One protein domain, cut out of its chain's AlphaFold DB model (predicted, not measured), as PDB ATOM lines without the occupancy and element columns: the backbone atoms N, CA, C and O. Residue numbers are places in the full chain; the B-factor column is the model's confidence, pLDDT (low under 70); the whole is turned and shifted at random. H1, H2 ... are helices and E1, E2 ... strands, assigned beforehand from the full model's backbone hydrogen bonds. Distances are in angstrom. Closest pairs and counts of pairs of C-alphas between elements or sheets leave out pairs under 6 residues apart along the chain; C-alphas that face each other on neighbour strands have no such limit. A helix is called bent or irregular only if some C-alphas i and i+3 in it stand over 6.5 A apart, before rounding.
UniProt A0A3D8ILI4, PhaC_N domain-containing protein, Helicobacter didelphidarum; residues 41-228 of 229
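What this domain is: This is residues 41 to 228 of the 229 residues of the protein "PhaC_N domain-containing protein" of Helicobacter didelphidarum (UniProt A0A3D8ILI4). A curled, strongly twisted five-strand sheet, with the long hairpin E3 and E4 in it, stands beside a group of helices. H1a crosses one face of the sheet, H1b turns off nearly at a right angle, H2 leads back to the sheet, and H3 fits inside this U. The printed part has 188 residues with five named helices and five named strands, in the order E1 H1 H2 H3 E2 H4 E3 E4 H5 E5; the mixed sheet runs E2 E3 E4 E1 E5, and the class is mixed, helices and strands. The whole is compact, with a radius of gyration of the C-alphas of 16.9 A and spans of 46 by 45 by 31 A.

How they stand to each other: E1, residues 41 to 44, is antiparallel to E4, residues 182 to 193, with N 43 and O 187 at 2.8 A, and parallel to the edge strand E5, residues 225 to 227, with N 44 and O 226 at 2.8 A. H1, residues 47 to 79, was assigned as one helix by its hydrogen bonds but is bent, C-alphas 62 and 65 being 8.3 A apart; its arms H1a, residues 47 to 62, and H1b, residues 65 to 79, stand at 86 degrees, about perpendicular. H1a is on the sheet at a height of 11.1 A, two layers with a helix on one face, and runs across the strands at 75 degrees to E3, residues 165 to 176, on the local plane. H2, residues 84 to 101, is irregular, C-alphas 88 and 91 being 7.9 A apart, and only grazes the sheet with residues 99 to 101. H3, residues 106 to 122, touches H2 with residues 106 to 113 alone, the closest C-alphas being those of Tyr 93 and Ala 109, 4.9 A. H3 also touches H1b, closest at the C-alphas of Gln 71 and Val 114, 6.3 A, at a steep tilt of 40 degrees, opposite ways. E2, residues 133 to 136, is antiparallel to E3, with N 135 and O 174 at 2.8 A. H4, residues 149 to 154, only grazes the sheet. E3 and E4 form a hairpin, with N 168 and O 190 at 2.8 A; E4 bends by 70 degrees at residue 185. H5, residues 217 to 220, only grazes the sheet. Every O i to N i+4 pair is within hydrogen-bond range in H1b, H3 and H4, against 10 of 12 in H1a and 12 of 14 in H2; H5 is too short for such a pair.

Where its parts are: E1 begins at C-alpha 41 (361.107, 349.960, 508.397). H1a measures 24.6 A, H1b 21.2 A, H2 25.0 A and H3 24.1 A. E3 measures 32.5 A and E4 30.9 A. E5 ends at C-alpha 227 (362.129, 359.508, 512.755).

The domain as a whole: The C-alphas farthest apart, of Thr 82 and Glu 158, are 46.2 A apart. The printed part has no cut. The links E2 to H4 and E4 to H5 are long, with 12 and 23 residues. Mean pLDDT of the printed part is 72.1; 63 residues are under 70, among them residues 192 to 223.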
ATOM      1  N   GLY A  41     361.806 349.445 507.226       75.56
ATOM      2  CA  GLY A  41     361.107 349.960 508.397       75.56
ATOM      3  C   GLY A  41     360.119 351.065 508.049       75.56
ATOM      4  O   GLY A  41     359.798 351.300 506.883       75.56
ATOM      5  N   ILE A  42     359.641 351.732 509.093       83.44
ATOM      6  CA  ILE A  42     358.681 352.827 509.009       83.44
ATOM      7  C   ILE A  42     359.435 354.145 509.143       83.44
ATOM      8  O   ILE A  42     360.078 354.394 510.157       83.44
ATOM      9  N   TYR A  43     359.341 354.989 508.126       86.44
ATOM     10  CA  TYR A  43     359.927 356.322 508.080       86.44
ATOM     11  C   TYR A  43     358.843 357.337 508.428       86.44
ATOM     12  O   TYR A  43     357.857 357.458 507.704       86.44
ATOM     13  N   VAL A  44     359.000 358.032 509.549       89.19
ATOM     14  CA  VAL A  44     357.990 358.931 510.121       89.19
ATOM     15  C   VAL A  44     358.390 360.377 509.862       89.19
ATOM     16  O   VAL A  44     359.467 360.795 510.282       89.19
ATOM     17  N   PHE A  45     357.513 361.129 509.201       91.19
ATOM     18  CA  PHE A  45     357.713 362.545 508.861       91.19
ATOM     19  C   PHE A  45     356.916 363.476 509.773       91.19
ATOM     20  O   PHE A  45     357.324 364.612 509.993       91.19
ATOM     21  N   ASN A  46     355.813 362.984 510.342       91.81
ATOM     22  CA  ASN A  46     355.047 363.680 511.368       91.81
ATOM     23  C   ASN A  46     354.973 362.798 512.624       91.81
ATOM     24  O   ASN A  46     354.132 361.905 512.736       91.81
ATOM     25  N   GLN A  47     355.912 363.013 513.553       92.38
ATOM     26  CA  GLN A  47     356.065 362.170 514.744       92.38
ATOM     27  C   GLN A  47     354.861 362.251 515.684       92.38
ATOM     28  O   GLN A  47     354.487 361.225 516.256       92.38
ATOM     29  N   GLN A  48     354.276 363.441 515.837       92.56
ATOM     30  CA  GLN A  48     353.124 363.656 516.704       92.56
ATOM     31  C   GLN A  48     351.916 362.875 516.184       92.56
ATOM     32  O   GLN A  48     351.406 362.008 516.889       92.56
ATOM     33  N   ALA A  49     351.537 363.094 514.920       91.12
ATOM     34  CA  ALA A  49     350.419 362.382 514.305       91.12
ATOM     35  C   ALA A  49     350.627 360.860 514.326       91.12
ATOM     36  O   ALA A  49     349.702 360.105 514.601       91.12
ATOM     37  N   TYR A  50     351.857 360.392 514.090       89.62
ATOM     38  CA  TYR A  50     352.166 358.965 514.147       89.62
ATOM     39  C   TYR A  50     351.975 358.362 515.551       89.62
ATOM     40  O   TYR A  50     351.467 357.250 515.661       89.62
ATOM     41  N   HIS A  51     352.341 359.074 516.624       88.94
ATOM     42  CA  HIS A  51     352.107 358.593 517.994       88.94
ATOM     43  C   HIS A  51     350.616 358.532 518.331       88.94
ATOM     44  O   HIS A  51     350.172 357.509 518.847       88.94
ATOM     45  N   GLU A  52     349.848 359.565 517.973       88.69
ATOM     46  CA  GLU A  52     348.391 359.596 518.177       88.69
ATOM     47  C   GLU A  52     347.703 358.403 517.492       88.69
ATOM     48  O   GLU A  52     346.868 357.721 518.090       88.69
ATOM     49  N   ILE A  53     348.117 358.079 516.261       84.69
ATOM     50  CA  ILE A  53     347.618 356.905 515.528       84.69
ATOM     51  C   ILE A  53     347.938 355.607 516.282       84.69
ATOM     52  O   ILE A  53     347.074 354.740 516.416       84.69
ATOM     53  N   LEU A  54     349.165 355.444 516.790       83.06
ATOM     54  CA  LEU A  54     349.545 354.234 517.528       83.06
ATOM     55  C   LEU A  54     348.778 354.072 518.845       83.06
ATOM     56  O   LEU A  54     348.513 352.939 519.253       83.06
ATOM     57  N   GLU A  55     348.440 355.167 519.520       81.44
ATOM     58  CA  GLU A  55     347.607 355.149 520.727       81.44
ATOM     59  C   GLU A  55     346.166 354.748 520.399       81.44
ATOM     60  O   GLU A  55     345.666 353.786 520.980       81.44
ATOM     61  N   SER A  56     345.568 355.349 519.366       76.94
ATOM     62  CA  SER A  56     344.246 354.961 518.847       76.94
ATOM     63  C   SER A  56     344.169 353.461 518.512       76.94
ATOM     64  O   SER A  56     343.230 352.756 518.895       76.94
ATOM     65  N   ILE A  57     345.213 352.916 517.875       75.38
ATOM     66  CA  ILE A  57     345.289 351.484 517.557       75.38
ATOM     67  C   ILE A  57     345.349 350.627 518.827       75.38
ATOM     68  O   ILE A  57     344.711 349.569 518.872       75.38
ATOM     69  N   LYS A  58     346.088 351.049 519.862       72.19
ATOM     70  CA  LYS A  58     346.145 350.323 521.143       72.19
ATOM     71  C   LYS A  58     344.778 350.281 521.818       72.19
ATOM     72  O   LYS A  58     344.404 349.217 522.302       72.19
ATOM     73  N   ASP A  59     344.032 351.375 521.787       66.62
ATOM     74  CA  ASP A  59     342.696 351.446 522.384       66.62
ATOM     75  C   ASP A  59     341.688 350.570 521.626       66.62
ATOM     76  O   ASP A  59     340.813 349.933 522.221       66.62
ATOM     77  N   SER A  60     341.877 350.415 520.311       65.25
ATOM     78  CA  SER A  60     341.066 349.525 519.473       65.25
ATOM     79  C   SER A  60     341.220 348.028 519.800       65.25
ATOM     80  O   SER A  60     340.422 347.217 519.315       65.25
ATOM     81  N   LYS A  61     342.217 347.633 520.610       66.25
ATOM     82  CA  LYS A  61     342.392 346.243 521.082       66.25
ATOM     83  C   LYS A  61     341.251 345.756 521.967       66.25
ATOM     84  O   LYS A  61     341.074 344.560 522.166       66.25
ATOM     85  N   LYS A  62     340.436 346.679 522.479       66.00
ATOM     86  CA  LYS A  62     339.220 346.357 523.231       66.00
ATOM     87  C   LYS A  62     338.253 345.446 522.452       66.00
ATOM     88  O   LYS A  62     337.453 344.757 523.072       66.00
ATOM     89  N   TYR A  63     338.343 345.431 521.122       68.38
ATOM     90  CA  TYR A  63     337.453 344.680 520.233       68.38
ATOM     91  C   TYR A  63     338.090 343.412 519.641       68.38
ATOM     92  O   TYR A  63     337.601 342.916 518.630       68.38
ATOM     93  N   ASP A  64     339.191 342.899 520.200       78.06
ATOM     94  CA  ASP A  64     339.964 341.810 519.576       78.06
ATOM     95  C   ASP A  64     339.122 340.548 519.284       78.06
ATOM     96  O   ASP A  64     339.206 340.001 518.180       78.06
ATOM     97  N   ASP A  65     338.233 340.145 520.198       79.56
ATOM     98  CA  ASP A  65     337.347 338.986 519.996       79.56
ATOM     99  C   ASP A  65     336.306 339.228 518.885       79.56
ATOM    100  O   ASP A  65     336.079 338.372 518.024       79.56
ATOM    101  N   GLU A  66     335.703 340.420 518.849       82.44
ATOM    102  CA  GLU A  66     334.720 340.801 517.827       82.44
ATOM    103  C   GLU A  66     335.360 340.943 516.439       82.44
ATOM    104  O   GLU A  66     334.775 340.531 515.430       82.44
ATOM    105  N   LYS A  67     336.584 341.485 516.380       81.00
ATOM    106  CA  LYS A  67     337.395 341.571 515.159       81.00
ATOM    107  C   LYS A  67     337.709 340.179 514.623       81.00
ATOM    108  O   LYS A  67     337.560 339.947 513.422       81.00
ATOM    109  N   LEU A  68     338.098 339.248 515.497       79.06
ATOM    110  CA  LEU A  68     338.414 337.871 515.117       79.06
ATOM    111  C   LEU A  68     337.187 337.130 514.577       79.06
ATOM    112  O   LEU A  68     337.279 336.429 513.564       79.06
ATOM    113  N   GLU A  69     336.031 337.291 515.215       85.06
ATOM    114  CA  GLU A  69     334.787 336.685 514.739       85.06
ATOM    115  C   GLU A  69     334.364 337.275 513.385       85.06
ATOM    116  O   GLU A  69     334.076 336.536 512.438       85.06
ATOM    117  N   PHE A  70     334.437 338.598 513.227       87.44
ATOM    118  CA  PHE A  70     334.148 339.258 511.954       87.44
ATOM    119  C   PHE A  70     335.104 338.819 510.833       87.44
ATOM    120  O   PHE A  70     334.668 338.509 509.721       87.44
ATOM    121  N   GLN A  71     336.399 338.694 511.134       83.50
ATOM    122  CA  GLN A  71     337.409 338.153 510.224       83.50
ATOM    123  C   GLN A  71     337.027 336.749 509.735       83.50
ATOM    124  O   GLN A  71     337.070 336.468 508.532       83.50
ATOM    125  N   ARG A  72     336.647 335.852 510.653       82.06
ATOM    126  CA  ARG A  72     336.238 334.475 510.322       82.06
ATOM    127  C   ARG A  72     335.010 334.458 509.418       82.06
ATOM    128  O   ARG A  72     334.992 333.703 508.443       82.06
ATOM    129  N   GLN A  73     334.017 335.297 509.705       92.81
ATOM    130  CA  GLN A  73     332.801 335.417 508.899       92.81
ATOM    131  C   GLN A  73     333.111 335.862 507.468       92.81
ATOM    132  O   GLN A  73     332.660 335.213 506.521       92.81
ATOM    133  N   LEU A  74     333.940 336.894 507.296       90.25
ATOM    134  CA  LEU A  74     334.349 337.367 505.972       90.25
ATOM    135  C   LEU A  74     335.090 336.280 505.189       90.25
ATOM    136  O   LEU A  74     334.723 335.981 504.053       90.25
ATOM    137  N   PHE A  75     336.076 335.611 505.797       89.50
ATOM    138  CA  PHE A  75     336.781 334.514 505.123       89.50
ATOM    139  C   PHE A  75     335.857 333.349 504.760       89.50
ATOM    140  O   PHE A  75     336.035 332.742 503.703       89.50
ATOM    141  N   LYS A  76     334.862 333.031 505.597       93.25
ATOM    142  CA  LYS A  76     333.859 332.004 505.287       93.25
ATOM    143  C   LYS A  76     333.045 332.385 504.046       93.25
ATOM    144  O   LYS A  76     332.887 331.550 503.161       93.25
ATOM    145  N   GLN A  77     332.589 333.633 503.952       95.31
ATOM    146  CA  GLN A  77     331.844 334.133 502.789       95.31
ATOM    147  C   GLN A  77     332.706 334.175 501.518       95.31
ATOM    148  O   GLN A  77     332.238 333.806 500.444       95.31
ATOM    149  N   ILE A  78     333.977 334.575 501.630       92.69
ATOM    150  CA  ILE A  78     334.932 334.574 500.511       92.69
ATOM    151  C   ILE A  78     335.145 333.149 499.988       92.69
ATOM    152  O   ILE A  78     335.042 332.918 498.788       92.69
ATOM    153  N   ARG A  79     335.383 332.172 500.877       92.06
ATOM    154  CA  ARG A  79     335.557 330.757 500.491       92.06
ATOM    155  C   ARG A  79     334.307 330.161 499.853       92.06
ATOM    156  O   ARG A  79     334.427 329.343 498.952       92.06
ATOM    157  N   ALA A  80     333.129 330.568 500.321       94.12
ATOM    158  CA  ALA A  80     331.849 330.164 499.748       94.12
ATOM    159  C   ALA A  80     331.492 330.926 498.457       94.12
ATOM    160  O   ALA A  80     330.456 330.647 497.863       94.12
ATOM    161  N   ASN A  81     332.323 331.883 498.027       92.62
ATOM    162  CA  ASN A  81     332.081 332.750 496.877       92.62
ATOM    163  C   ASN A  81     330.778 333.572 496.974       92.62
ATOM    164  O   ASN A  81     330.166 333.908 495.964       92.62
ATOM    165  N   THR A  82     330.341 333.892 498.197       95.94
ATOM    166  CA  THR A  82     329.093 334.627 498.467       95.94
ATOM    167  C   THR A  82     329.318 336.091 498.840       95.94
ATOM    168  O   THR A  82     328.366 336.869 498.867       95.94
ATOM    169  N   ASN A  83     330.562 336.501 499.106       96.00
ATOM    170  CA  ASN A  83     330.882 337.893 499.407       96.00
ATOM    171  C   ASN A  83     330.927 338.736 498.113       96.00
ATOM    172  O   ASN A  83     331.947 338.787 497.427       96.00
ATOM    173  N   GLN A  84     329.812 339.393 497.780       94.62
ATOM    174  CA  GLN A  84     329.677 340.219 496.569       94.62
ATOM    175  C   GLN A  84     330.650 341.400 496.533       94.62
ATOM    176  O   GLN A  84     331.124 341.799 495.471       94.62
ATOM    177  N   GLU A  85     330.978 341.951 497.697       92.19
ATOM    178  CA  GLU A  85     331.875 343.093 497.778       92.19
ATOM    179  C   GLU A  85     333.328 342.716 497.471       92.19
ATOM    180  O   GLU A  85     334.011 343.438 496.741       92.19
ATOM    181  N   TRP A  86     333.780 341.557 497.956       92.88
ATOM    182  CA  TRP A  86     335.046 340.952 497.556       92.88
ATOM    183  C   TRP A  86     335.071 340.703 496.050       92.88
ATOM    184  O   TRP A  86     336.020 341.109 495.389       92.88
ATOM    185  N   LEU A  87     334.022 340.088 495.493       93.38
ATOM    186  CA  LEU A  87     333.946 339.793 494.059       93.38
ATOM    187  C   LEU A  87     334.073 341.057 493.205       93.38
ATOM    188  O   LEU A  87     334.850 341.073 492.253       93.38
ATOM    189  N   LYS A  88     333.381 342.133 493.591       93.38
ATOM    190  CA  LYS A  88     333.446 343.431 492.908       93.38
ATOM    191  C   LYS A  88     334.827 344.088 492.999       93.38
ATOM    192  O   LYS A  88     335.244 344.754 492.058       93.38
ATOM    193  N   ASN A  89     335.533 343.927 494.119       89.31
ATOM    194  CA  ASN A  89     336.811 344.604 494.376       89.31
ATOM    195  C   ASN A  89     338.044 343.697 494.204       89.31
ATOM    196  O   ASN A  89     339.163 344.123 494.496       89.31
ATOM    197  N   LYS A  90     337.876 342.455 493.736       90.12
ATOM    198  CA  LYS A  90     338.945 341.445 493.681       90.12
ATOM    199  C   LYS A  90     340.185 341.939 492.937       90.12
ATOM    200  O   LYS A  90     341.285 341.885 493.485       90.12
ATOM    201  N   GLU A  91     340.013 342.454 491.722       89.31
ATOM    202  CA  GLU A  91     341.119 342.950 490.888       89.31
ATOM    203  C   GLU A  91     341.861 344.113 491.557       89.31
ATOM    204  O   GLU A  91     343.090 344.156 491.584       89.31
ATOM    205  N   LYS A  92     341.108 345.015 492.194       85.81
ATOM    206  CA  LYS A  92     341.638 346.166 492.928       85.81
ATOM    207  C   LYS A  92     342.550 345.735 494.079       85.81
ATOM    208  O   LYS A  92     343.670 346.233 494.193       85.81
ATOM    209  N   TYR A  93     342.128 344.767 494.894       82.31
ATOM    210  CA  TYR A  93     342.965 344.245 495.982       82.31
ATOM    211  C   TYR A  93     344.145 343.402 495.483       82.31
ATOM    212  O   TYR A  93     345.203 343.402 496.118       82.31
ATOM    213  N   GLN A  94     344.010 342.713 494.346       83.81
ATOM    214  CA  GLN A  94     345.127 342.007 493.708       83.81
ATOM    215  C   GLN A  94     346.207 342.982 493.236       83.81
ATOM    216  O   GLN A  94     347.389 342.752 493.496       83.81
ATOM    217  N   GLU A  95     345.810 344.090 492.616       82.25
ATOM    218  CA  GLU A  95     346.726 345.134 492.164       82.25
ATOM    219  C   GLU A  95     347.402 345.851 493.341       82.25
ATOM    220  O   GLU A  95     348.622 346.023 493.343       82.25
ATOM    221  N   LEU A  96     346.642 346.201 494.387       73.56
ATOM    222  CA  LEU A  96     347.197 346.793 495.608       73.56
ATOM    223  C   LEU A  96     348.220 345.859 496.267       73.56
ATOM    224  O   LEU A  96     349.335 346.276 496.578       73.56
ATOM    225  N   THR A  97     347.878 344.577 496.407       72.25
ATOM    226  CA  THR A  97     348.806 343.557 496.912       72.25
ATOM    227  C   THR A  97     350.069 343.509 496.069       72.25
ATOM    228  O   THR A  97     351.160 343.561 496.623       72.25
ATOM    229  N   ARG A  98     349.946 343.459 494.738       73.00
ATOM    230  CA  ARG A  98     351.088 343.402 493.821       73.00
ATOM    231  C   ARG A  98     352.007 344.613 493.977       73.00
ATOM    232  O   ARG A  98     353.223 344.441 493.955       73.00
ATOM    233  N   LYS A  99     351.457 345.816 494.166       69.94
ATOM    234  CA  LYS A  99     352.247 347.030 494.437       69.94
ATOM    235  C   LYS A  99     353.013 346.933 495.762       69.94
ATOM    236  O   LYS A  99     354.163 347.357 495.819       69.94
ATOM    237  N   LEU A 100     352.400 346.354 496.797       65.12
ATOM    238  CA  LEU A 100     352.964 346.259 498.151       65.12
ATOM    239  C   LEU A 100     353.917 345.072 498.357       65.12
ATOM    240  O   LEU A 100     354.839 345.166 499.161       65.12
ATOM    241  N   SER A 101     353.709 343.956 497.657       63.12
ATOM    242  CA  SER A 101     354.493 342.720 497.800       63.12
ATOM    243  C   SER A 101     355.404 342.431 496.603       63.12
ATOM    244  O   SER A 101     356.275 341.568 496.685       63.12
ATOM    245  N   GLY A 102     355.202 343.110 495.473       59.00
ATOM    246  CA  GLY A 102     355.920 342.870 494.221       59.00
ATOM    247  C   GLY A 102     355.379 341.712 493.376       59.00
ATOM    248  O   GLY A 102     355.893 341.489 492.282       59.00
ATOM    249  N   TYR A 103     354.349 340.984 493.828       62.28
ATOM    250  CA  TYR A 103     353.757 339.863 493.087       62.28
ATOM    251  C   TYR A 103     352.259 339.693 493.366       62.28
ATOM    252  O   TYR A 103     351.760 339.997 494.449       62.28
ATOM    253  N   THR A 104     351.529 339.157 492.389       68.50
ATOM    254  CA  THR A 104     350.093 338.896 492.526       68.50
ATOM    255  C   THR A 104     349.861 337.624 493.340       68.50
ATOM    256  O   THR A 104     350.340 336.551 492.983       68.50
ATOM    257  N   ASN A 105     349.105 337.730 494.433       74.50
ATOM    258  CA  ASN A 105     348.683 336.588 495.242       74.50
ATOM    259  C   ASN A 105     347.265 336.832 495.767       74.50
ATOM    260  O   ASN A 105     347.025 337.771 496.524       74.50
ATOM    261  N   GLU A 106     346.327 335.969 495.377       80.88
ATOM    262  CA  GLU A 106     344.920 336.116 495.748       80.88
ATOM    263  C   GLU A 106     344.678 335.973 497.255       80.88
ATOM    264  O   GLU A 106     343.883 336.721 497.809       80.88
ATOM    265  N   LYS A 107     345.398 335.081 497.946       77.94
ATOM    266  CA  LYS A 107     345.273 334.926 499.403       77.94
ATOM    267  C   LYS A 107     345.675 336.209 500.129       77.94
ATOM    268  O   LYS A 107     345.007 336.615 501.070       77.94
ATOM    269  N   ASN A 108     346.737 336.864 499.666       72.06
ATOM    270  CA  ASN A 108     347.162 338.149 500.214       72.06
ATOM    271  C   ASN A 108     346.129 339.249 499.913       72.06
ATOM    272  O   ASN A 108     345.802 340.022 500.806       72.06
ATOM    273  N   ALA A 109     345.554 339.266 498.707       80.25
ATOM    274  CA  ALA A 109     344.487 340.200 498.342       80.25
ATOM    275  C   ALA A 109     343.219 340.015 499.195       80.25
ATOM    276  O   ALA A 109     342.640 340.998 499.651       80.25
ATOM    277  N   GLN A 110     342.826 338.769 499.473       81.00
ATOM    278  CA  GLN A 110     341.730 338.451 500.394       81.00
ATOM    279  C   GLN A 110     342.037 338.946 501.810       81.00
ATOM    280  O   GLN A 110     341.175 339.544 502.444       81.00
ATOM    281  N   THR A 111     343.266 338.742 502.299       77.00
ATOM    282  CA  THR A 111     343.692 339.269 503.601       77.00
ATOM    283  C   THR A 111     343.595 340.793 503.645       77.00
ATOM    284  O   THR A 111     343.022 341.315 504.594       77.00
ATOM    285  N   LEU A 112     344.084 341.507 502.621       73.88
ATOM    286  CA  LEU A 112     343.956 342.969 502.553       73.88
ATOM    287  C   LEU A 112     342.498 343.421 502.596       73.88
ATOM    288  O   LEU A 112     342.163 344.311 503.370       73.88
ATOM    289  N   PHE A 113     341.634 342.782 501.805       82.81
ATOM    290  CA  PHE A 113     340.203 343.073 501.805       82.81
ATOM    291  C   PHE A 113     339.585 342.893 503.195       82.81
ATOM    292  O   PHE A 113     338.879 343.773 503.680       82.81
ATOM    293  N   VAL A 114     339.877 341.773 503.861       80.06
ATOM    294  CA  VAL A 114     339.344 341.490 505.200       80.06
ATOM    295  C   VAL A 114     339.832 342.517 506.220       80.06
ATOM    296  O   VAL A 114     339.029 343.002 507.014       80.06
ATOM    297  N   LEU A 115     341.112 342.894 506.177       72.69
ATOM    298  CA  LEU A 115     341.656 343.920 507.067       72.69
ATOM    299  C   LEU A 115     341.017 345.293 506.817       72.69
ATOM    300  O   LEU A 115     340.656 345.962 507.779       72.69
ATOM    301  N   ALA A 116     340.793 345.677 505.556       76.06
ATOM    302  CA  ALA A 116     340.091 346.916 505.216       76.06
ATOM    303  C   ALA A 116     338.667 346.951 505.777       76.06
ATOM    304  O   ALA A 116     338.234 347.972 506.302       76.06
ATOM    305  N   LYS A 117     337.955 345.820 505.747       83.06
ATOM    306  CA  LYS A 117     336.618 345.716 506.348       83.06
ATOM    307  C   LYS A 117     336.621 345.752 507.862       83.06
ATOM    308  O   LYS A 117     335.699 346.308 508.454       83.06
ATOM    309  N   ILE A 118     337.631 345.163 508.492       77.19
ATOM    310  CA  ILE A 118     337.818 345.277 509.939       77.19
ATOM    311  C   ILE A 118     338.061 346.741 510.313       77.19
ATOM    312  O   ILE A 118     337.421 347.230 511.237       77.19
ATOM    313  N   ASP A 119     338.926 347.445 509.584       74.62
ATOM    314  CA  ASP A 119     339.211 348.857 509.849       74.62
ATOM    315  C   ASP A 119     337.966 349.735 509.676       74.62
ATOM    316  O   ASP A 119     337.608 350.487 510.575       74.62
ATOM    317  N   GLU A 120     337.223 349.551 508.584       78.62
ATOM    318  CA  GLU A 120     335.967 350.270 508.336       78.62
ATOM    319  C   GLU A 120     334.944 350.081 509.469       78.62
ATOM    320  O   GLU A 120     334.250 351.023 509.849       78.62
ATOM    321  N   LYS A 121     334.858 348.868 510.030       80.75
ATOM    322  CA  LYS A 121     333.878 348.530 511.068       80.75
ATOM    323  C   LYS A 121     334.318 348.924 512.480       80.75
ATOM    324  O   LYS A 121     333.474 349.306 513.286       80.75
ATOM    325  N   PHE A 122     335.605 348.786 512.799       74.50
ATOM    326  CA  PHE A 122     336.121 348.869 514.172       74.50
ATOM    327  C   PHE A 122     337.094 350.033 514.416       74.50
ATOM    328  O   PHE A 122     337.492 350.237 515.562       74.50
ATOM    329  N   SER A 123     337.440 350.815 513.388       68.31
ATOM    330  CA  SER A 123     338.270 352.028 513.490       68.31
ATOM    331  C   SER A 123     337.512 353.297 513.040       68.31
ATOM    332  O   SER A 123     337.978 354.021 512.157       68.31
ATOM    333  N   PRO A 124     336.335 353.623 513.612       56.44
ATOM    334  CA  PRO A 124     335.575 354.807 513.199       56.44
ATOM    335  C   PRO A 124     336.261 356.141 513.565       56.44
ATOM    336  O   PRO A 124     335.980 357.166 512.942       56.44
ATOM    337  N   THR A 125     337.186 356.157 514.532       60.78
ATOM    338  CA  THR A 125     337.958 357.340 514.958       60.78
ATOM    339  C   THR A 125     339.272 357.473 514.189       60.78
ATOM    340  O   THR A 125     340.365 357.372 514.734       60.78
ATOM    341  N   ASN A 126     339.157 357.753 512.894       73.94
ATOM    342  CA  ASN A 126     340.295 358.063 512.029       73.94
ATOM    343  C   ASN A 126     340.633 359.563 512.043       73.94
ATOM    344  O   ASN A 126     340.907 360.139 510.997       73.94
ATOM    345  N   PHE A 127     340.571 360.224 513.200       84.25
ATOM    346  CA  PHE A 127     340.845 361.656 513.324       84.25
ATOM    347  C   PHE A 127     342.045 361.897 514.231       84.25
ATOM    348  O   PHE A 127     342.151 361.307 515.302       84.25
ATOM    349  N   LEU A 128     342.940 362.769 513.782       86.00
ATOM    350  CA  LEU A 128     344.016 363.313 514.600       86.00
ATOM    351  C   LEU A 128     343.461 364.382 515.551       86.00
ATOM    352  O   LEU A 128     342.383 364.937 515.318       86.00
ATOM    353  N   SER A 129     344.228 364.732 516.581       85.50
ATOM    354  CA  SER A 129     343.884 365.786 517.551       85.50
ATOM    355  C   SER A 129     343.591 367.146 516.905       85.50
ATOM    356  O   SER A 129     342.808 367.935 517.428       85.50
ATOM    357  N   ASN A 130     344.171 367.405 515.729       84.75
ATOM    358  CA  ASN A 130     343.947 368.609 514.928       84.75
ATOM    359  C   ASN A 130     342.687 368.554 514.036       84.75
ATOM    360  O   ASN A 130     342.502 369.432 513.195       84.75
ATOM    361  N   GLY A 131     341.854 367.520 514.164       83.62
ATOM    362  CA  GLY A 131     340.624 367.339 513.392       83.62
ATOM    363  C   GLY A 131     340.821 366.783 511.979       83.62
ATOM    364  O   GLY A 131     339.833 366.469 511.316       83.62
ATOM    365  N   LYS A 132     342.061 366.602 511.500       87.00
ATOM    366  CA  LYS A 132     342.306 365.986 510.187       87.00
ATOM    367  C   LYS A 132     341.994 364.497 510.226       87.00
ATOM    368  O   LYS A 132     342.411 363.788 511.144       87.00
ATOM    369  N   LYS A 133     341.343 364.004 509.172       86.56
ATOM    370  CA  LYS A 133     341.144 362.570 508.984       86.56
ATOM    371  C   LYS A 133     342.447 361.926 508.510       86.56
ATOM    372  O   LYS A 133     343.011 362.353 507.500       86.56
ATOM    373  N   TYR A 134     342.925 360.913 509.225       86.31
ATOM    374  CA  TYR A 134     344.040 360.083 508.790       86.31
ATOM    375  C   TYR A 134     343.547 358.773 508.184       86.31
ATOM    376  O   TYR A 134     342.409 358.342 508.353       86.31
ATOM    377  N   HIS A 135     344.433 358.138 507.439       82.06
ATOM    378  CA  HIS A 135     344.141 356.968 506.648       82.06
ATOM    379  C   HIS A 135     345.359 356.057 506.620       82.06
ATOM    380  O   HIS A 135     346.496 356.522 506.511       82.06
ATOM    381  N   HIS A 136     345.118 354.750 506.664       77.75
ATOM    382  CA  HIS A 136     346.132 353.754 506.350       77.75
ATOM    383  C   HIS A 136     345.965 353.323 504.886       77.75
ATOM    384  O   HIS A 136     344.870 352.947 504.473       77.75
ATOM    385  N   ILE A 137     347.048 353.299 504.101       72.38
ATOM    386  CA  ILE A 137     347.007 352.953 502.657       72.38
ATOM    387  C   ILE A 137     346.345 351.614 502.316       72.38
ATOM    388  O   ILE A 137     345.924 351.386 501.193       72.38
ATOM    389  N   LEU A 138     346.270 350.700 503.275       64.25
ATOM    390  CA  LEU A 138     345.729 349.362 503.061       64.25
ATOM    391  C   LEU A 138     344.217 349.348 503.050       64.25
ATOM    392  O   LEU A 138     343.608 348.458 502.465       64.25
ATOM    393  N   TYR A 139     343.638 350.325 503.733       62.44
ATOM    394  CA  TYR A 139     342.210 350.437 503.968       62.44
ATOM    395  C   TYR A 139     341.603 351.516 503.085       62.44
ATOM    396  O   TYR A 139     340.398 351.740 503.107       62.44
ATOM    397  N   VAL A 140     342.436 352.185 502.284       65.31
ATOM    398  CA  VAL A 140     342.014 353.306 501.469       65.31
ATOM    399  C   VAL A 140     342.491 353.130 500.057       65.31
ATOM    400  O   VAL A 140     343.655 352.877 499.773       65.31
ATOM    401  N   SER A 141     341.525 353.225 499.168       57.47
ATOM    402  CA  SER A 141     341.652 352.651 497.848       57.47
ATOM    403  C   SER A 141     341.140 353.587 496.755       57.47
ATOM    404  O   SER A 141     341.135 353.224 495.581       57.47
ATOM    405  N   ASP A 142     340.760 354.795 497.172       64.06
ATOM    406  CA  ASP A 142     340.195 355.854 496.344       64.06
ATOM    407  C   ASP A 142     341.188 357.013 496.142       64.06
ATOM    408  O   ASP A 142     340.929 357.916 495.352       64.06
ATOM    409  N   TYR A 143     342.353 356.973 496.804       65.81
ATOM    410  CA  TYR A 143     343.418 357.964 496.629       65.81
ATOM    411  C   TYR A 143     344.605 357.364 495.865       65.81
ATOM    412  O   TYR A 143     345.183 356.358 496.285       65.81
ATOM    413  N   ASP A 144     345.010 358.004 494.763       72.44
ATOM    414  CA  ASP A 144     346.286 357.722 494.089       72.44
ATOM    415  C   ASP A 144     347.419 358.468 494.802       72.44
ATOM    416  O   ASP A 144     347.787 359.593 494.456       72.44
ATOM    417  N   ILE A 145     347.937 357.861 495.869       77.38
ATOM    418  CA  ILE A 145     348.899 358.522 496.750       77.38
ATOM    419  C   ILE A 145     350.305 358.372 496.202       77.38
ATOM    420  O   ILE A 145     350.944 357.325 496.324       77.38
ATOM    421  N   LYS A 146     350.812 359.467 495.646       82.12
ATOM    422  CA  LYS A 146     352.202 359.572 495.218       82.12
ATOM    423  C   LYS A 146     353.051 360.092 496.364       82.12
ATOM    424  O   LYS A 146     352.734 361.103 496.980       82.12
ATOM    425  N   ILE A 147     354.157 359.405 496.626       82.69
ATOM    426  CA  ILE A 147     355.150 359.869 497.589       82.69
ATOM    427  C   ILE A 147     355.953 361.002 496.931       82.69
ATOM    428  O   ILE A 147     356.571 360.759 495.891       82.69
ATOM    429  N   PRO A 148     355.983 362.215 497.514       85.12
ATOM    430  CA  PRO A 148     356.757 363.323 496.965       85.12
ATOM    431  C   PRO A 148     358.247 362.987 496.845       85.12
ATOM    432  O   PRO A 148     358.832 362.373 497.741       85.12
ATOM    433  N   GLU A 149     358.896 363.452 495.774       84.69
ATOM    434  CA  GLU A 149     360.328 363.213 495.538       84.69
ATOM    435  C   GLU A 149     361.203 363.755 496.684       84.69
ATOM    436  O   GLU A 149     362.227 363.167 497.032       84.69
ATOM    437  N   SER A 150     360.772 364.843 497.328       85.94
ATOM    438  CA  SER A 150     361.423 365.401 498.516       85.94
ATOM    439  C   SER A 150     361.477 364.402 499.677       85.94
ATOM    440  O   SER A 150     362.521 364.272 500.316       85.94
ATOM    441  N   LEU A 151     360.401 363.646 499.923       84.62
ATOM    442  CA  LEU A 151     360.373 362.595 500.943       84.62
ATOM    443  C   LEU A 151     361.169 361.368 500.497       84.62
ATOM    444  O   LEU A 151     361.902 360.793 501.299       84.62
ATOM    445  N   MET A 152     361.101 361.017 499.209       82.88
ATOM    446  CA  MET A 152     361.909 359.933 498.636       82.88
ATOM    447  C   MET A 152     363.410 360.175 498.826       82.88
ATOM    448  O   MET A 152     364.131 359.239 499.155       82.88
ATOM    449  N   LYS A 153     363.879 361.422 498.681       82.75
ATOM    450  CA  LYS A 153     365.281 361.809 498.928       82.75
ATOM    451  C   LYS A 153     365.683 361.691 500.399       82.75
ATOM    452  O   LYS A 153     366.833 361.376 500.688       82.75
ATOM    453  N   LYS A 154     364.753 361.925 501.333       80.62
ATOM    454  CA  LYS A 154     365.003 361.774 502.777       80.62
ATOM    455  C   LYS A 154     365.127 360.305 503.197       80.62
ATOM    456  O   LYS A 154     365.858 359.995 504.141       80.62
ATOM    457  N   ILE A 155     364.456 359.394 502.492       76.06
ATOM    458  CA  ILE A 155     364.577 357.947 502.696       76.06
ATOM    459  C   ILE A 155     365.917 357.489 502.109       76.06
ATOM    460  O   ILE A 155     366.048 357.201 500.921       76.06
ATOM    461  N   HIS A 156     366.941 357.445 502.958       61.62
ATOM    462  CA  HIS A 156     368.272 357.006 502.557       61.62
ATOM    463  C   HIS A 156     368.259 355.527 502.163       61.62
ATOM    464  O   HIS A 156     367.732 354.671 502.879       61.62
ATOM    465  N   GLY A 157     368.893 355.229 501.034       57.62
ATOM    466  CA  GLY A 157     369.138 353.871 500.585       57.62
ATOM    467  C   GLY A 157     369.657 353.859 499.160       57.62
ATOM    468  O   GLY A 157     368.907 354.144 498.223       57.62
ATOM    469  N   GLU A 158     370.929 353.504 498.996       51.56
ATOM    470  CA  GLU A 158     371.462 353.077 497.708       51.56
ATOM    471  C   GLU A 158     370.788 351.755 497.332       51.56
ATOM    472  O   GLU A 158     371.245 350.670 497.678       51.56
ATOM    473  N   THR A 159     369.671 351.817 496.618       51.66
ATOM    474  CA  THR A 159     369.375 350.736 495.683       51.66
ATOM    475  C   THR A 159     370.050 351.084 494.383       51.66
ATOM    476  O   THR A 159     369.466 351.763 493.538       51.66
ATOM    477  N   MET A 160     371.273 350.587 494.209       49.38
ATOM    478  CA  MET A 160     371.700 350.258 492.859       49.38
ATOM    479  C   MET A 160     370.608 349.382 492.235       49.38
ATOM    480  O   MET A 160     370.043 348.520 492.913       49.38
ATOM    481  N   GLN A 161     370.269 349.654 490.977       51.25
ATOM    482  CA  GLN A 161     369.370 348.851 490.149       51.25
ATOM    483  C   GLN A 161     369.970 347.451 489.917       51.25
ATOM    484  O   GLN A 161     370.316 347.084 488.800       51.25
ATOM    485  N   ASP A 162     370.154 346.665 490.971       55.19
ATOM    486  CA  ASP A 162     370.575 345.281 490.854       55.19
ATOM    487  C   ASP A 162     369.320 344.426 490.638       55.19
ATOM    488  O   ASP A 162     368.375 344.433 491.428       55.19
ATOM    489  N   SER A 163     369.314 343.701 489.517       57.78
ATOM    490  CA  SER A 163     368.227 342.844 489.027       57.78
ATOM    491  C   SER A 163     367.679 341.833 490.047       57.78
ATOM    492  O   SER A 163     366.569 341.322 489.866       57.78
ATOM    493  N   LYS A 164     368.439 341.539 491.110       62.91
ATOM    494  CA  LYS A 164     368.089 340.598 492.182       62.91
ATOM    495  C   LYS A 164     367.428 341.251 493.395       62.91
ATOM    496  O   LYS A 164     367.027 340.536 494.313       62.91
ATOM    497  N   PHE A 165     367.261 342.572 493.399       65.88
ATOM    498  CA  PHE A 165     366.682 343.316 494.513       65.88
ATOM    499  C   PHE A 165     365.513 344.169 494.044       65.88
ATOM    500  O   PHE A 165     365.549 344.797 492.990       65.88
ATOM    501  N   GLN A 166     364.468 344.220 494.857       69.12
ATOM    502  CA  GLN A 166     363.344 345.114 494.641       69.12
ATOM    503  C   GLN A 166     363.112 345.916 495.913       69.12
ATOM    504  O   GLN A 166     362.805 345.357 496.959       69.12
ATOM    505  N   ARG A 167     363.241 347.239 495.824       73.06
ATOM    506  CA  ARG A 167     362.805 348.140 496.889       73.06
ATOM    507  C   ARG A 167     361.355 348.523 496.644       73.06
ATOM    508  O   ARG A 167     361.025 349.043 495.579       73.06
ATOM    509  N   ILE A 168     360.512 348.277 497.636       72.88
ATOM    510  CA  ILE A 168     359.124 348.719 497.674       72.88
ATOM    511  C   ILE A 168     359.025 349.854 498.684       72.88
ATOM    512  O   ILE A 168     359.503 349.740 499.813       72.88
ATOM    513  N   ILE A 169     358.421 350.955 498.254       76.50
ATOM    514  CA  ILE A 169     358.157 352.127 499.081       76.50
ATOM    515  C   ILE A 169     356.672 352.438 498.935       76.50
ATOM    516  O   ILE A 169     356.181 352.541 497.811       76.50
ATOM    517  N   TYR A 170     355.963 352.566 500.053       74.38
ATOM    518  CA  TYR A 170     354.532 352.863 500.062       74.38
ATOM    519  C   TYR A 170     354.176 353.844 501.186       74.38
ATOM    520  O   TYR A 170     354.748 353.758 502.274       74.38
ATOM    521  N   PRO A 171     353.238 354.780 500.963       79.00
ATOM    522  CA  PRO A 171     352.755 355.652 502.030       79.00
ATOM    523  C   PRO A 171     352.038 354.771 503.052       79.00
ATOM    524  O   PRO A 171     351.160 354.024 502.661       79.00
ATOM    525  N   GLN A 172     352.424 354.766 504.325       81.44
ATOM    526  CA  GLN A 172     351.777 353.908 505.325       81.44
ATOM    527  C   GLN A 172     350.563 354.626 505.916       81.44
ATOM    528  O   GLN A 172     349.438 354.159 505.730       81.44
ATOM    529  N   TYR A 173     350.806 355.771 506.558       86.06
ATOM    530  CA  TYR A 173     349.777 356.669 507.068       86.06
ATOM    531  C   TYR A 173     349.852 358.023 506.371       86.06
ATOM    532  O   TYR A 173     350.936 358.565 506.134       86.06
ATOM    533  N   PHE A 174     348.691 358.584 506.072       89.50
ATOM    534  CA  PHE A 174     348.544 359.907 505.482       89.50
ATOM    535  C   PHE A 174     347.256 360.548 505.990       89.50
ATOM    536  O   PHE A 174     346.337 359.846 506.401       89.50
ATOM    537  N   SER A 175     347.183 361.873 505.964       89.94
ATOM    538  CA  SER A 175     345.935 362.601 506.193       89.94
ATOM    539  C   SER A 175     345.488 363.307 504.927       89.94
ATOM    540  O   SER A 175     346.308 363.614 504.060       89.94
ATOM    541  N   VAL A 176     344.182 363.520 504.813       84.38
ATOM    542  CA  VAL A 176     343.574 364.261 503.706       84.38
ATOM    543  C   VAL A 176     342.933 365.510 504.294       84.38
ATOM    544  O   VAL A 176     342.142 365.418 505.235       84.38
ATOM    545  N   SER A 177     343.324 366.681 503.792       79.94
ATOM    546  CA  SER A 177     342.730 367.957 504.194       79.94
ATOM    547  C   SER A 177     341.347 368.152 503.565       79.94
ATOM    548  O   SER A 177     340.966 367.444 502.632       79.94
ATOM    549  N   GLU A 178     340.602 369.155 504.035       78.06
ATOM    550  CA  GLU A 178     339.311 369.545 503.443       78.06
ATOM    551  C   GLU A 178     339.432 369.926 501.957       78.06
ATOM    552  O   GLU A 178     338.510 369.699 501.179       78.06
ATOM    553  N   ASN A 179     340.607 370.408 501.538       80.94
ATOM    554  CA  ASN A 179     340.917 370.758 500.149       80.94
ATOM    555  C   ASN A 179     341.427 369.559 499.323       80.94
ATOM    556  O   ASN A 179     341.990 369.751 498.246       80.94
ATOM    557  N   ALA A 180     341.271 368.330 499.828       77.19
ATOM    558  CA  ALA A 180     341.790 367.092 499.242       77.19
ATOM    559  C   ALA A 180     343.327 367.035 499.101       77.19
ATOM    560  O   ALA A 180     343.858 366.232 498.330       77.19
ATOM    561  N   GLU A 181     344.065 367.847 499.865       83.75
ATOM    562  CA  GLU A 181     345.525 367.763 499.897       83.75
ATOM    563  C   GLU A 181     345.969 366.597 500.777       83.75
ATOM    564  O   GLU A 181     345.481 366.419 501.895       83.75
ATOM    565  N   ILE A 182     346.921 365.809 500.276       85.94
ATOM    566  CA  ILE A 182     347.435 364.631 500.971       85.94
ATOM    567  C   ILE A 182     348.719 364.991 501.716       85.94
ATOM    568  O   ILE A 182     349.724 365.359 501.109       85.94
ATOM    569  N   GLU A 183     348.711 364.809 503.033       90.62
ATOM    570  CA  GLU A 183     349.887 364.948 503.890       90.62
ATOM    571  C   GLU A 183     350.376 363.561 504.321       90.62
ATOM    572  O   GLU A 183     349.674 362.829 505.020       90.62
ATOM    573  N   ILE A 184     351.594 363.187 503.919       90.50
ATOM    574  CA  ILE A 184     352.202 361.910 504.307       90.50
ATOM    575  C   ILE A 184     352.711 361.986 505.750       90.50
ATOM    576  O   ILE A 184     353.613 362.762 506.058       90.50
ATOM    577  N   ILE A 185     352.178 361.125 506.618       90.94
ATOM    578  CA  ILE A 185     352.571 361.017 508.030       90.94
ATOM    579  C   ILE A 185     353.746 360.044 508.168       90.94
ATOM    580  O   ILE A 185     354.743 360.346 508.832       90.94
ATOM    581  N   SER A 186     353.653 358.885 507.511       88.38
ATOM    582  CA  SER A 186     354.717 357.881 507.487       88.38
ATOM    583  C   SER A 186     354.756 357.088 506.181       88.38
ATOM    584  O   SER A 186     353.771 356.985 505.448       88.38
ATOM    585  N   ILE A 187     355.914 356.497 505.892       85.56
ATOM    586  CA  ILE A 187     356.172 355.654 504.721       85.56
ATOM    587  C   ILE A 187     356.742 354.317 505.183       85.56
ATOM    588  O   ILE A 187     357.650 354.273 506.011       85.56
ATOM    589  N   GLY A 188     356.240 353.225 504.616       79.00
ATOM    590  CA  GLY A 188     356.850 351.908 504.734       79.00
ATOM    591  C   GLY A 188     357.891 351.696 503.640       79.00
ATOM    592  O   GLY A 188     357.628 351.944 502.460       79.00
ATOM    593  N   VAL A 189     359.074 351.225 504.028       76.69
ATOM    594  CA  VAL A 189     360.153 350.849 503.106       76.69
ATOM    595  C   VAL A 189     360.505 349.392 503.336       76.69
ATOM    596  O   VAL A 189     360.790 348.982 504.463       76.69
ATOM    597  N   VAL A 190     360.514 348.613 502.257       74.88
ATOM    598  CA  VAL A 190     360.837 347.188 502.293       74.88
ATOM    599  C   VAL A 190     361.796 346.848 501.158       74.88
ATOM    600  O   VAL A 190     361.559 347.181 499.998       74.88
ATOM    601  N   TYR A 191     362.882 346.156 501.490       70.25
ATOM    602  CA  TYR A 191     363.822 345.596 500.521       70.25
ATOM    603  C   TYR A 191     363.558 344.105 500.340       70.25
ATOM    604  O   TYR A 191     363.576 343.340 501.304       70.25
ATOM    605  N   LEU A 192     363.342 343.699 499.093       66.31
ATOM    606  CA  LEU A 192     363.002 342.341 498.697       66.31
ATOM    607  C   LEU A 192     364.109 341.715 497.871       66.31
ATOM    608  O   LEU A 192     364.710 342.361 497.012       66.31
ATOM    609  N   TYR A 193     364.311 340.423 498.087       63.22
ATOM    610  CA  TYR A 193     365.198 339.606 497.280       63.22
ATOM    611  C   TYR A 193     364.400 338.856 496.202       63.22
ATOM    612  O   TYR A 193     363.537 338.026 496.495       63.22
ATOM    613  N   LYS A 194     364.681 339.160 494.933       58.53
ATOM    614  CA  LYS A 194     363.960 338.670 493.752       58.53
ATOM    615  C   LYS A 194     364.522 337.320 493.302       58.53
ATOM    616  O   LYS A 194     365.209 337.223 492.287       58.53
ATOM    617  N   ASN A 195     364.269 336.265 494.080       50.38
ATOM    618  CA  ASN A 195     364.642 334.899 493.682       50.38
ATOM    619  C   ASN A 195     363.714 333.790 494.222       50.38
ATOM    620  O   ASN A 195     364.056 332.615 494.136       50.38
ATOM    621  N   ILE A 196     362.556 334.118 494.811       46.06
ATOM    622  CA  ILE A 196     361.764 333.120 495.552       46.06
ATOM    623  C   ILE A 196     360.312 333.085 495.066       46.06
ATOM    624  O   ILE A 196     359.455 333.825 495.536       46.06
ATOM    625  N   ASN A 197     360.032 332.148 494.155       36.38
ATOM    626  CA  ASN A 197     358.688 331.726 493.730       36.38
ATOM    627  C   ASN A 197     357.968 330.844 494.783       36.38
ATOM    628  O   ASN A 197     357.210 329.948 494.417       36.38
ATOM    629  N   LYS A 198     358.207 331.016 496.093       34.06
ATOM    630  CA  LYS A 198     357.589 330.168 497.133       34.06
ATOM    631  C   LYS A 198     357.189 330.946 498.390       34.06
ATOM    632  O   LYS A 198     357.982 331.670 498.981       34.06
ATOM    633  N   VAL A 199     355.940 330.732 498.800       29.48
ATOM    634  CA  VAL A 199     355.283 331.275 499.996       29.48
ATOM    635  C   VAL A 199     354.993 330.110 500.945       29.48
ATOM    636  O   VAL A 199     354.291 329.176 500.565       29.48
ATOM    637  N   TYR A 200     355.499 330.179 502.179       26.61
ATOM    638  CA  TYR A 200     355.111 329.285 503.276       26.61
ATOM    639  C   TYR A 200     354.422 330.096 504.383       26.61
ATOM    640  O   TYR A 200     354.930 331.134 504.804       26.61
ATOM    641  N   SER A 201     353.264 329.609 504.835       23.48
ATOM    642  CA  SER A 201     352.508 330.074 506.012       23.48
ATOM    643  C   SER A 201     352.872 329.228 507.246       23.48
ATOM    644  O   SER A 201     353.131 328.043 507.063       23.48
ATOM    645  N   LEU A 202     352.892 329.729 508.492       23.06
ATOM    646  CA  LEU A 202     351.714 329.859 509.375       23.06
ATOM    647  C   LEU A 202     352.082 330.394 510.789       23.06
ATOM    648  O   LEU A 202     353.166 330.100 511.282       23.06
ATOM    649  N   LYS A 203     351.052 330.976 511.432       25.22
ATOM    650  CA  LYS A 203     350.702 331.116 512.870       25.22
ATOM    651  C   LYS A 203     351.130 332.346 513.700       25.22
ATOM    652  O   LYS A 203     352.305 332.622 513.904       25.22
ATOM    653  N   GLU A 204     350.050 333.008 514.144       32.22
ATOM    654  CA  GLU A 204     349.759 333.792 515.355       32.22
ATOM    655  C   GLU A 204     350.933 334.139 516.274       32.22
ATOM    656  O   GLU A 204     351.497 333.266 516.920       32.22
ATOM    657  N   ASP A 205     351.207 335.441 516.401       26.92
ATOM    658  CA  ASP A 205     351.113 336.086 517.712       26.92
ATOM    659  C   ASP A 205     350.963 337.610 517.574       26.92
ATOM    660  O   ASP A 205     351.740 338.255 516.878       26.92
ATOM    661  N   SER A 206     349.915 338.115 518.230       31.56
ATOM    662  CA  SER A 206     349.529 339.490 518.600       31.56
ATOM    663  C   SER A 206     350.015 340.708 517.780       31.56
ATOM    664  O   SER A 206     351.205 340.948 517.604       31.56
ATOM    665  N   LEU A 207     349.042 341.583 517.464       29.89
ATOM    666  CA  LEU A 207     349.126 342.902 516.805       29.89
ATOM    667  C   LEU A 207     349.085 342.853 515.274       29.89
ATOM    668  O   LEU A 207     350.063 342.510 514.619       29.89
ATOM    669  N   ILE A 208     347.938 343.255 514.719       33.72
ATOM    670  CA  ILE A 208     347.712 343.428 513.282       33.72
ATOM    671  C   ILE A 208     348.669 344.506 512.748       33.72
ATOM    672  O   ILE A 208     348.383 345.694 512.807       33.72
ATOM    673  N   ASP A 209     349.799 344.054 512.215       33.75
ATOM    674  CA  ASP A 209     350.563 344.682 511.142       33.75
ATOM    675  C   ASP A 209     350.575 343.650 510.010       33.75
ATOM    676  O   ASP A 209     350.734 342.457 510.268       33.75
ATOM    677  N   MET A 210     350.369 344.055 508.758       35.81
ATOM    678  CA  MET A 210     350.344 343.109 507.640       35.81
ATOM    679  C   MET A 210     351.587 342.213 507.592       35.81
ATOM    680  O   MET A 210     352.682 342.651 507.238       35.81
ATOM    681  N   GLU A 211     351.389 340.923 507.845       36.19
ATOM    682  CA  GLU A 211     352.378 339.891 507.574       36.19
ATOM    683  C   GLU A 211     352.076 339.271 506.203       36.19
ATOM    684  O   GLU A 211     351.232 338.384 506.062       36.19
ATOM    685  N   PHE A 212     352.768 339.730 505.155       37.38
ATOM    686  CA  PHE A 212     352.803 338.991 503.894       37.38
ATOM    687  C   PHE A 212     353.602 337.708 504.126       37.38
ATOM    688  O   PHE A 212     354.827 337.733 504.247       37.38
ATOM    689  N   ALA A 213     352.895 336.583 504.251       33.28
ATOM    690  CA  ALA A 213     353.501 335.295 504.548       33.28
ATOM    691  C   ALA A 213     354.464 334.879 503.429       33.28
ATOM    692  O   ALA A 213     354.078 334.384 502.377       33.28
ATOM    693  N   SER A 214     355.744 335.051 503.696       41.38
ATOM    694  CA  SER A 214     356.820 334.188 503.249       41.38
ATOM    695  C   SER A 214     357.748 334.136 504.456       41.38
ATOM    696  O   SER A 214     358.178 335.181 504.936       41.38
ATOM    697  N   GLY A 215     357.958 332.950 505.034       36.41
ATOM    698  CA  GLY A 215     358.601 332.783 506.345       36.41
ATOM    699  C   GLY A 215     359.932 333.525 506.536       36.41
ATOM    700  O   GLY A 215     360.300 333.802 507.668       36.41
ATOM    701  N   GLU A 216     360.626 333.917 505.464       37.44
ATOM    702  CA  GLU A 216     361.849 334.727 505.516       37.44
ATOM    703  C   GLU A 216     361.617 336.241 505.669       37.44
ATOM    704  O   GLU A 216     362.464 336.936 506.226       37.44
ATOM    705  N   TRP A 217     360.465 336.766 505.242       42.03
ATOM    706  CA  TRP A 217     360.127 338.195 505.295       42.03
ATOM    707  C   TRP A 217     360.020 338.692 506.738       42.03
ATOM    708  O   TRP A 217     360.523 339.765 507.069       42.03
ATOM    709  N   LYS A 218     359.454 337.857 507.620       36.69
ATOM    710  CA  LYS A 218     359.321 338.122 509.061       36.69
ATOM    711  C   LYS A 218     360.678 338.333 509.749       36.69
ATOM    712  O   LYS A 218     360.773 339.112 510.691       36.69
ATOM    713  N   TYR A 219     361.747 337.711 509.243       36.59
ATOM    714  CA  TYR A 219     363.099 337.846 509.798       36.59
ATOM    715  C   TYR A 219     363.875 339.069 509.277       36.59
ATOM    716  O   TYR A 219     364.877 339.453 509.882       36.59
ATOM    717  N   LEU A 220     363.449 339.680 508.166       38.59
ATOM    718  CA  LEU A 220     364.134 340.823 507.548       38.59
ATOM    719  C   LEU A 220     363.612 342.185 508.025       38.59
ATOM    720  O   LEU A 220     364.354 343.164 507.989       38.59
ATOM    721  N   VAL A 221     362.363 342.239 508.488       45.47
ATOM    722  CA  VAL A 221     361.623 343.466 508.826       45.47
ATOM    723  C   VAL A 221     361.478 343.619 510.341       45.47
ATOM    724  O   VAL A 221     360.391 343.883 510.838       45.47
ATOM    725  N   GLY A 222     362.547 343.443 511.127       47.38
ATOM    726  CA  GLY A 222     362.476 343.856 512.540       47.38
ATOM    727  C   GLY A 222     361.865 345.265 512.611       47.38
ATOM    728  O   GLY A 222     362.325 346.124 511.862       47.38
ATOM    729  N   LYS A 223     360.785 345.462 513.392       61.53
ATOM    730  CA  LYS A 223     359.918 346.663 513.380       61.53
ATOM    731  C   LYS A 223     360.704 347.930 513.753       61.53
ATOM    732  O   LYS A 223     360.662 348.395 514.889       61.53
ATOM    733  N   LYS A 224     361.481 348.460 512.810       72.38
ATOM    734  CA  LYS A 224     362.286 349.668 512.976       72.38
ATOM    735  C   LYS A 224     361.458 350.881 512.605       72.38
ATOM    736  O   LYS A 224     360.824 350.907 511.552       72.38
ATOM    737  N   VAL A 225     361.515 351.886 513.466       78.94
ATOM    738  CA  VAL A 225     360.923 353.199 513.235       78.94
ATOM    739  C   VAL A 225     362.066 354.199 513.094       78.94
ATOM    740  O   VAL A 225     362.916 354.306 513.978       78.94
ATOM    741  N   PHE A 226     362.099 354.907 511.972       81.94
ATOM    742  CA  PHE A 226     363.052 355.960 511.657       81.94
ATOM    743  C   PHE A 226     362.322 357.300 511.708       81.94
ATOM    744  O   PHE A 226     361.455 357.567 510.880       81.94
ATOM    745  N   ILE A 227     362.663 358.145 512.681       85.06
ATOM    746  CA  ILE A 227     362.129 359.508 512.755       85.06
ATOM    747  C   ILE A 227     362.940 360.397 511.814       85.06
ATOM    748  O   ILE A 227     364.159 360.517 511.964       85.06
ATOM    749  N   ILE A 228     362.267 361.005 510.842       83.50
ATOM    750  CA  ILE A 228     362.878 361.864 509.835       83.50
ATOM    751  C   ILE A 228     362.658 363.323 510.225       83.50
ATOM    752  O   ILE A 228     361.522 363.764 510.374       83.50
TER     753      ILE A 228